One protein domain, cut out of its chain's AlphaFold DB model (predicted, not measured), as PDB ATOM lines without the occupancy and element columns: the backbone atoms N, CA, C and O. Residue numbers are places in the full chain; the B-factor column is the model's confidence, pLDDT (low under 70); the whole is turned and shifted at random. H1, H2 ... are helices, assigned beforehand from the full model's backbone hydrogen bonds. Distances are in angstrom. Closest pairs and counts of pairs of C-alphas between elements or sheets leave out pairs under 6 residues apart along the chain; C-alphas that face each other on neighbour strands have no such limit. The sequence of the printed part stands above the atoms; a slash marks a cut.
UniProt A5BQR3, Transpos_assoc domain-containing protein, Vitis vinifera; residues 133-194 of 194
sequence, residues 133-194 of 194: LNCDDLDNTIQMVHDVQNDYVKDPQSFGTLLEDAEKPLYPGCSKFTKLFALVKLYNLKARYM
ATOM      1  N   LEU A 133     141.169  90.061  15.261       40.31
ATOM      2  CA  LEU A 133     139.982  89.419  14.668       40.31
ATOM      3  C   LEU A 133     140.260  87.923  14.433       40.31
ATOM      4  O   LEU A 133     140.364  87.448  13.299       40.31
ATOM      5  N   ASN A 134     140.429  87.193  15.532       39.44
ATOM      6  CA  ASN A 134     140.037  85.793  15.618       39.44
ATOM      7  C   ASN A 134     138.568  85.751  16.077       39.44
ATOM      8  O   ASN A 134     137.936  86.786  16.260       39.44
ATOM      9  N   CYS A 135     138.008  84.562  16.274       37.28
ATOM     10  CA  CYS A 135     136.708  84.355  16.926       37.28
ATOM     11  C   CYS A 135     136.520  85.097  18.274       37.28
ATOM     12  O   CYS A 135     135.406  85.138  18.784       37.28
ATOM     13  N   ASP A 136     137.582  85.707  18.795       47.03
ATOM     14  CA  ASP A 136     137.665  86.666  19.893       47.03
ATOM     15  C   ASP A 136     136.700  87.870  19.762       47.03
ATOM     16  O   ASP A 136     136.364  88.445  20.778       47.03
ATOM     17  N   ASP A 137     136.188  88.263  18.585       49.00
ATOM     18  CA  ASP A 137     135.212  89.383  18.491       49.00
ATOM     19  C   ASP A 137     133.854  89.029  19.129       49.00
ATOM     20  O   ASP A 137     133.227  89.846  19.803       49.00
ATOM     21  N   LEU A 138     133.418  87.772  18.984       47.62
ATOM     22  CA  LEU A 138     132.241  87.270  19.693       47.62
ATOM     23  C   LEU A 138     132.540  87.131  21.189       47.62
ATOM     24  O   LEU A 138     131.701  87.503  21.994       47.62
ATOM     25  N   ASP A 139     133.734  86.656  21.545       48.72
ATOM     26  CA  ASP A 139     134.169  86.467  22.936       48.72
ATOM     27  C   ASP A 139     134.330  87.808  23.674       48.72
ATOM     28  O   ASP A 139     133.877  87.958  24.799       48.72
ATOM     29  N   ASN A 140     134.842  88.837  22.997       56.69
ATOM     30  CA  ASN A 140     134.949  90.211  23.484       56.69
ATOM     31  C   ASN A 140     133.580  90.895  23.562       56.69
ATOM     32  O   ASN A 140     133.322  91.647  24.497       56.69
ATOM     33  N   THR A 141     132.675  90.633  22.611       62.47
ATOM     34  CA  THR A 141     131.291  91.131  22.689       62.47
ATOM     35  C   THR A 141     130.547  90.470  23.848       62.47
ATOM     36  O   THR A 141     129.854  91.150  24.598       62.47
ATOM     37  N   ILE A 142     130.728  89.160  24.031       65.06
ATOM     38  CA  ILE A 142     130.212  88.400  25.172       65.06
ATOM     39  C   ILE A 142     130.815  88.936  26.475       65.06
ATOM     40  O   ILE A 142     130.071  89.146  27.425       65.06
ATOM     41  N   GLN A 143     132.114  89.235  26.506       68.06
ATOM     42  CA  GLN A 143     132.789  89.804  27.670       68.06
ATOM     43  C   GLN A 143     132.272  91.209  27.994       68.06
ATOM     44  O   GLN A 143     131.918  91.450  29.136       68.06
ATOM     45  N   MET A 144     132.113  92.104  27.012       69.00
ATOM     46  CA  MET A 144     131.493  93.420  27.232       69.00
ATOM     47  C   MET A 144     130.056  93.293  27.748       69.00
ATOM     48  O   MET A 144     129.662  94.020  28.654       69.00
ATOM     49  N   VAL A 145     129.264  92.368  27.194       70.94
ATOM     50  CA  VAL A 145     127.904  92.091  27.684       70.94
ATOM     51  C   VAL A 145     127.949  91.569  29.117       70.94
ATOM     52  O   VAL A 145     127.152  92.016  29.935       70.94
ATOM     53  N   HIS A 146     128.893  90.687  29.444       70.25
ATOM     54  CA  HIS A 146     129.100  90.192  30.800       70.25
ATOM     55  C   HIS A 146     129.587  91.275  31.763       70.25
ATOM     56  O   HIS A 146     129.150  91.281  32.907       70.25
ATOM     57  N   ASP A 147     130.436  92.201  31.323       72.81
ATOM     58  CA  ASP A 147     130.936  93.312  32.132       72.81
ATOM     59  C   ASP A 147     129.804  94.298  32.444       72.81
ATOM     60  O   ASP A 147     129.596  94.642  33.606       72.81
ATOM     61  N   VAL A 148     128.978  94.652  31.447       69.25
ATOM     62  CA  VAL A 148     127.742  95.414  31.692       69.25
ATOM     63  C   VAL A 148     126.800  94.614  32.590       69.25
ATOM     64  O   VAL A 148     126.247  95.152  33.536       69.25
ATOM     65  N   GLN A 149     126.621  93.317  32.365       65.62
ATOM     66  CA  GLN A 149     125.746  92.516  33.216       65.62
ATOM     67  C   GLN A 149     126.251  92.460  34.668       65.62
ATOM     68  O   GLN A 149     125.434  92.513  35.586       65.62
ATOM     69  N   ASN A 150     127.571  92.431  34.876       67.56
ATOM     70  CA  ASN A 150     128.231  92.474  36.181       67.56
ATOM     71  C   ASN A 150     128.049  93.826  36.887       67.56
ATOM     72  O   ASN A 150     127.748  93.848  38.084       67.56
ATOM     73  N   ASP A 151     128.136  94.940  36.156       68.12
ATOM     74  CA  ASP A 151     127.848  96.285  36.678       68.12
ATOM     75  C   ASP A 151     126.385  96.433  37.139       68.12
ATOM     76  O   ASP A 151     126.083  97.206  38.053       68.12
ATOM     77  N   TYR A 152     125.481  95.634  36.566       63.69
ATOM     78  CA  TYR A 152     124.047  95.628  36.863       63.69
ATOM     79  C   TYR A 152     123.608  94.461  37.770       63.69
ATOM     80  O   TYR A 152     122.417  94.304  38.036       63.69
ATOM     81  N   VAL A 153     124.538  93.686  38.351       64.56
ATOM     82  CA  VAL A 153     124.233  92.604  39.324       64.56
ATOM     83  C   VAL A 153     123.447  93.115  40.539       64.56
ATOM     84  O   VAL A 153     122.724  92.356  41.182       64.56
ATOM     85  N   LYS A 154     123.553  94.413  40.846       65.75
ATOM     86  CA  LYS A 154     122.813  95.062  41.937       65.75
ATOM     87  C   LYS A 154     121.374  95.459  41.572       65.75
ATOM     88  O   LYS A 154     120.600  95.713  42.489       65.75
ATOM     89  N   ASP A 155     121.015  95.494  40.287       67.25
ATOM     90  CA  ASP A 155     119.665  95.814  39.805       67.25
ATOM     91  C   ASP A 155     119.357  95.124  38.453       67.25
ATOM     92  O   ASP A 155     119.509  95.708  37.377       67.25
ATOM     93  N   PRO A 156     118.886  93.866  38.481       67.38
ATOM     94  CA  PRO A 156     118.582  93.098  37.272       67.38
ATOM     95  C   PRO A 156     117.452  93.692  36.413       67.38
ATOM     96  O   PRO A 156     117.375  93.408  35.216       67.38
ATOM     97  N   GLN A 157     116.560  94.500  37.001       71.44
ATOM     98  CA  GLN A 157     115.430  95.094  36.279       71.44
ATOM     99  C   GLN A 157     115.881  96.201  35.319       71.44
ATOM    100  O   GLN A 157     115.347  96.311  34.208       71.44
ATOM    101  N   SER A 158     116.880  97.001  35.699       72.19
ATOM    102  CA  SER A 158     117.385  98.075  34.837       72.19
ATOM    103  C   SER A 158     118.165  97.555  33.630       72.19
ATOM    104  O   SER A 158     118.031  98.128  32.547       72.19
ATOM    105  N   PHE A 159     118.876  96.426  33.751       75.31
ATOM    106  CA  PHE A 159     119.515  95.776  32.598       75.31
ATOM    107  C   PHE A 159     118.484  95.267  31.579       75.31
ATOM    108  O   PHE A 159     118.618  95.513  30.379       75.31
ATOM    109  N   GLY A 160     117.409  94.624  32.054       75.75
ATOM    110  CA  GLY A 160     116.308  94.188  31.188       75.75
ATOM    111  C   GLY A 160     115.634  95.360  30.470       75.75
ATOM    112  O   GLY A 160     115.371  95.285  29.272       75.75
ATOM    113  N   THR A 161     115.439  96.475  31.174       82.12
ATOM    114  CA  THR A 161     114.868  97.700  30.591       82.12
ATOM    115  C   THR A 161     115.781  98.296  29.514       82.12
ATOM    116  O   THR A 161     115.294  98.734  28.477       82.12
ATOM    117  N   LEU A 162     117.104  98.281  29.715       81.88
ATOM    118  CA  LEU A 162     118.092  98.739  28.728       81.88
ATOM    119  C   LEU A 162     118.085  97.905  27.445       81.88
ATOM    120  O   LEU A 162     118.136  98.470  26.352       81.88
ATOM    121  N   LEU A 163     118.016  96.578  27.576       82.12
ATOM    122  CA  LEU A 163     117.903  95.658  26.440       82.12
ATOM    123  C   LEU A 163     116.617  95.907  25.653       82.12
ATOM    124  O   LEU A 163     116.651  96.048  24.432       82.12
ATOM    125  N   GLU A 164     115.498  96.044  26.359       86.44
ATOM    126  CA  GLU A 164     114.217  96.349  25.730       86.44
ATOM    127  C   GLU A 164     114.261  97.711  25.012       86.44
ATOM    128  O   GLU A 164     113.747  97.873  23.905       86.44
ATOM    129  N   ASP A 165     114.932  98.701  25.601       86.56
ATOM    130  CA  ASP A 165     115.119 100.018  25.000       86.56
ATOM    131  C   ASP A 165     116.048 100.014  23.785       86.56
ATOM    132  O   ASP A 165     115.838 100.797  22.854       86.56
ATOM    133  N   ALA A 166     117.047  99.135  23.765       86.88
ATOM    134  CA  ALA A 166     117.969  98.985  22.648       86.88
ATOM    135  C   ALA A 166     117.248  98.526  21.370       86.88
ATOM    136  O   ALA A 166     117.587  98.989  20.272       86.88
ATOM    137  N   GLU A 167     116.238  97.665  21.520       85.69
ATOM    138  CA  GLU A 167     115.417  97.135  20.427       85.69
ATOM    139  C   GLU A 167     114.287  98.083  20.004       85.69
ATOM    140  O   GLU A 167     113.806  98.001  18.870       85.69
ATOM    141  N   LYS A 168     113.891  99.032  20.864       91.44
ATOM    142  CA  LYS A 168     112.844 100.010  20.536       91.44
ATOM    143  C   LYS A 168     113.224 100.859  19.312       91.44
ATOM    144  O   LYS A 168     114.396 101.205  19.104       91.44
ATOM    145  N   PRO A 169     112.224 101.244  18.501       91.38
ATOM    146  CA  PRO A 169     112.441 102.114  17.358       91.38
ATOM    147  C   PRO A 169     112.978 103.476  17.810       91.38
ATOM    148  O   PRO A 169     112.664 103.953  18.902       91.38
ATOM    149  N   LEU A 170     113.781 104.118  16.957       91.56
ATOM    150  CA  LEU A 170     114.425 105.398  17.277       91.56
ATOM    151  C   LEU A 170     113.413 106.495  17.662       91.56
ATOM    152  O   LEU A 170     113.702 107.352  18.492       91.56
ATOM    153  N   TYR A 171     112.224 106.447  17.065       90.56
ATOM    154  CA  TYR A 171     111.052 107.256  17.395       90.56
ATOM    155  C   TYR A 171     109.775 106.460  17.051       90.56
ATOM    156  O   TYR A 171     109.850 105.514  16.255       90.56
ATOM    157  N   PRO A 172     108.597 106.805  17.612       91.06
ATOM    158  CA  PRO A 172     107.349 106.092  17.332       91.06
ATOM    159  C   PRO A 172     107.040 106.023  15.828       91.06
ATOM    160  O   PRO A 172     107.053 107.038  15.136       91.06
ATOM    161  N   GLY A 173     106.779 104.818  15.315       88.75
ATOM    162  CA  GLY A 173     106.511 104.576  13.890       88.75
ATOM    163  C   GLY A 173     107.754 104.373  13.006       88.75
ATOM    164  O   GLY A 173     107.610 104.126  11.809       88.75
ATOM    165  N   CYS A 174     108.974 104.431  13.551       86.31
ATOM    166  CA  CYS A 174     110.181 104.089  12.797       86.31
ATOM    167  C   CYS A 174     110.324 102.564  12.652       86.31
ATOM    168  O   CYS A 174     110.591 101.873  13.625       86.31
ATOM    169  N   SER A 175     110.198 102.027  11.439       84.94
ATOM    170  CA  SER A 175     110.398 100.589  11.166       84.94
ATOM    171  C   SER A 175     111.825 100.232  10.748       84.94
ATOM    172  O   SER A 175     112.165  99.061  10.607       84.94
ATOM    173  N   LYS A 176     112.657 101.246  10.496       82.56
ATOM    174  CA  LYS A 176     113.948 101.075   9.824       82.56
ATOM    175  C   LYS A 176     115.137 101.060  10.781       82.56
ATOM    176  O   LYS A 176     116.158 100.461  10.454       82.56
ATOM    177  N   PHE A 177     115.034 101.739  11.923       82.88
ATOM    178  CA  PHE A 177     116.162 101.961  12.823       82.88
ATOM    179  C   PHE A 177     115.746 101.833  14.286       82.88
ATOM    180  O   PHE A 177     114.758 102.435  14.712       82.88
ATOM    181  N   THR A 178     116.546 101.104  15.058       91.69
ATOM    182  CA  THR A 178     116.432 101.032  16.518       91.69
ATOM    183  C   THR A 178     117.300 102.096  17.185       91.69
ATOM    184  O   THR A 178     118.213 102.657  16.559       91.69
ATOM    185  N   LYS A 179     117.043 102.376  18.467       90.44
ATOM    186  CA  LYS A 179     117.881 103.283  19.266       90.44
ATOM    187  C   LYS A 179     119.344 102.834  19.270       90.44
ATOM    188  O   LYS A 179     120.234 103.651  19.029       90.44
ATOM    189  N   LEU A 180     119.593 101.534  19.457       87.81
ATOM    190  CA  LEU A 180     120.948 100.984  19.462       87.81
ATOM    191  C   LEU A 180     121.648 101.170  18.113       87.81
ATOM    192  O   LEU A 180     122.793 101.618  18.062       87.81
ATOM    193  N   PHE A 181     120.949 100.899  17.009       83.19
ATOM    194  CA  PHE A 181     121.515 101.086  15.674       83.19
ATOM    195  C   PHE A 181     121.953 102.539  15.438       83.19
ATOM    196  O   PHE A 181     123.036 102.790  14.903       83.19
ATOM    197  N   ALA A 182     121.129 103.502  15.857       87.31
ATOM    198  CA  ALA A 182     121.449 104.920  15.734       87.31
ATOM    199  C   ALA A 182     122.668 105.313  16.580       87.31
ATOM    200  O   ALA A 182     123.558 106.002  16.077       87.31
ATOM    201  N   LEU A 183     122.749 104.836  17.827       87.75
ATOM    202  CA  LEU A 183     123.884 105.086  18.720       87.75
ATOM    203  C   LEU A 183     125.195 104.548  18.145       87.75
ATOM    204  O   LEU A 183     126.177 105.284  18.084       87.75
ATOM    205  N   VAL A 184     125.202 103.311  17.640       83.25
ATOM    206  CA  VAL A 184     126.391 102.721  17.005       83.25
ATOM    207  C   VAL A 184     126.796 103.517  15.762       83.25
ATOM    208  O   VAL A 184     127.977 103.810  15.562       83.25
ATOM    209  N   LYS A 185     125.834 103.934  14.926       79.25
ATOM    210  CA  LYS A 185     126.117 104.786  13.759       79.25
ATOM    211  C   LYS A 185     126.725 106.131  14.162       79.25
ATOM    212  O   LYS A 185     127.689 106.555  13.526       79.25
ATOM    213  N   LEU A 186     126.194 106.782  15.197       84.88
ATOM    214  CA  LEU A 186     126.713 108.047  15.725       84.88
ATOM    215  C   LEU A 186     128.113 107.886  16.317       84.88
ATOM    216  O   LEU A 186     128.988 108.701  16.033       84.88
ATOM    217  N   TYR A 187     128.350 106.818  17.074       78.62
ATOM    218  CA  TYR A 187     129.666 106.507  17.626       78.62
ATOM    219  C   TYR A 187     130.703 106.296  16.516       78.62
ATOM    220  O   TYR A 187     131.764 106.912  16.529       78.62
ATOM    221  N   ASN A 188     130.355 105.526  15.482       73.06
ATOM    222  CA  ASN A 188     131.225 105.305  14.325       73.06
ATOM    223  C   ASN A 188     131.438 106.569  13.485       73.06
ATOM    224  O   ASN A 188     132.454 106.707  12.811       73.06
ATOM    225  N   LEU A 189     130.478 107.495  13.456       71.81
ATOM    226  CA  LEU A 189     130.694 108.819  12.871       71.81
ATOM    227  C   LEU A 189     131.698 109.606  13.715       71.81
ATOM    228  O   LEU A 189     132.673 110.106  13.168       71.81
ATOM    229  N   LYS A 190     131.511 109.646  15.036       72.50
ATOM    230  CA  LYS A 190     132.410 110.334  15.967       72.50
ATOM    231  C   LYS A 190     133.851 109.828  15.845       72.50
ATOM    232  O   LYS A 190     134.744 110.636  15.639       72.50
ATOM    233  N   ALA A 191     134.058 108.513  15.862       67.38
ATOM    234  CA  ALA A 191     135.376 107.888  15.724       67.38
ATOM    235  C   ALA A 191     136.041 108.102  14.349       67.38
ATOM    236  O   ALA A 191     137.240 107.903  14.210       67.38
ATOM    237  N   ARG A 192     135.272 108.478  13.317       58.22
ATOM    238  CA  ARG A 192     135.810 108.784  11.980       58.22
ATOM    239  C   ARG A 192     136.239 110.240  11.808       58.22
ATOM    240  O   ARG A 192     136.980 110.521  10.872       58.22
ATOM    241  N   TYR A 193     135.740 111.152  12.643       63.25
ATOM    242  CA  TYR A 193     135.948 112.600  12.495       63.25
ATOM    243  C   TYR A 193     136.611 113.265  13.711       63.25
ATOM    244  O   TYR A 193     136.776 114.484  13.705       63.25
ATOM    245  N   MET A 194     136.971 112.492  14.734       46.94
ATOM    246  CA  MET A 194     137.779 112.916  15.883       46.94
ATOM    247  C   MET A 194     139.113 112.187  15.852       46.94
ATOM    248  O   MET A 194     140.115 112.836  16.211       46.94
TER     249      MET A 194
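Overview. This is residues 133 to 194 of the 194 residues of the protein "Transpos_assoc domain-containing protein" of Vitis vinifera (UniProt A5BQR3). Three helices make an open, angular C: H2 is the back, and H1 and H3 are two arms that leave its two ends and reach out to the same side of it, with empty space between them. The frame is loose, with H1 meeting H2 near one corner and H3 touching H2 at the other, where a long loop, residues 168 to 178, joins the two. The printed part has 62 residues with three named helices, in the order H1, H2, H3, and no named strand; the class is all helix. The radius of gyration of the C-alphas is 14.3 A, and the C-alphas span 32 by 32 by 23 A along their three main axes.

Along the chain. The printed part begins at Leu 133. H1, residues 136 to 151, is the longest helix by residues and measures 21.7 A from first to last C-alpha; C-alpha 136 is at (137.665, 86.666, 19.893). H2, residues 156 to 167, measures 17.6 A and begins with C-alpha 156 at (118.582, 93.098, 37.272). H3, residues 179 to 193, measures 21.4 A and ends with C-alpha 193 at (135.948, 112.600, 12.495).

Arrangement. H1 and H2 are close but not clearly touching, with 1 pair of C-alphas within 8 A, those of Gln 149 and Phe 159, 7.1 A apart. They run opposite ways at a steep tilt of 47 degrees. H2 touches H3 with residues 165 to 167 alone, and H3 touches H2 with residues 179 to 180 alone. The closest C-alphas of this pair are those of Ala 166 and Leu 180, 4.8 A apart. The lines of H2 and H3 stand about perpendicular, at 74 degrees. H1 and H3 are apart. In H1, H2 and H3 every backbone O i to N i+4 pair is within hydrogen-bond range.

Size, cuts and confidence. The two C-alphas farthest apart are those of Asn 134 and Pro 172, at 38.5 A. The link from H1 to H2, 4 residues, is tight; the link from H2 to H3, 11 residues, is long. Residues 133 to 147, of which 136 to 147 belong to H1, stand free, and so do residues 153 to 158, of which 156 to 158 belong to H2, and residues 184 to 194, of which 184 to 193 belong to H3. The printed part has no cut and ends at Met 194, the chain's last residue. The mean pLDDT of the printed part is 72.9, and the model's confidence is low, under 70, at residues 133 to 144, 148 to 156 and 191 to 194.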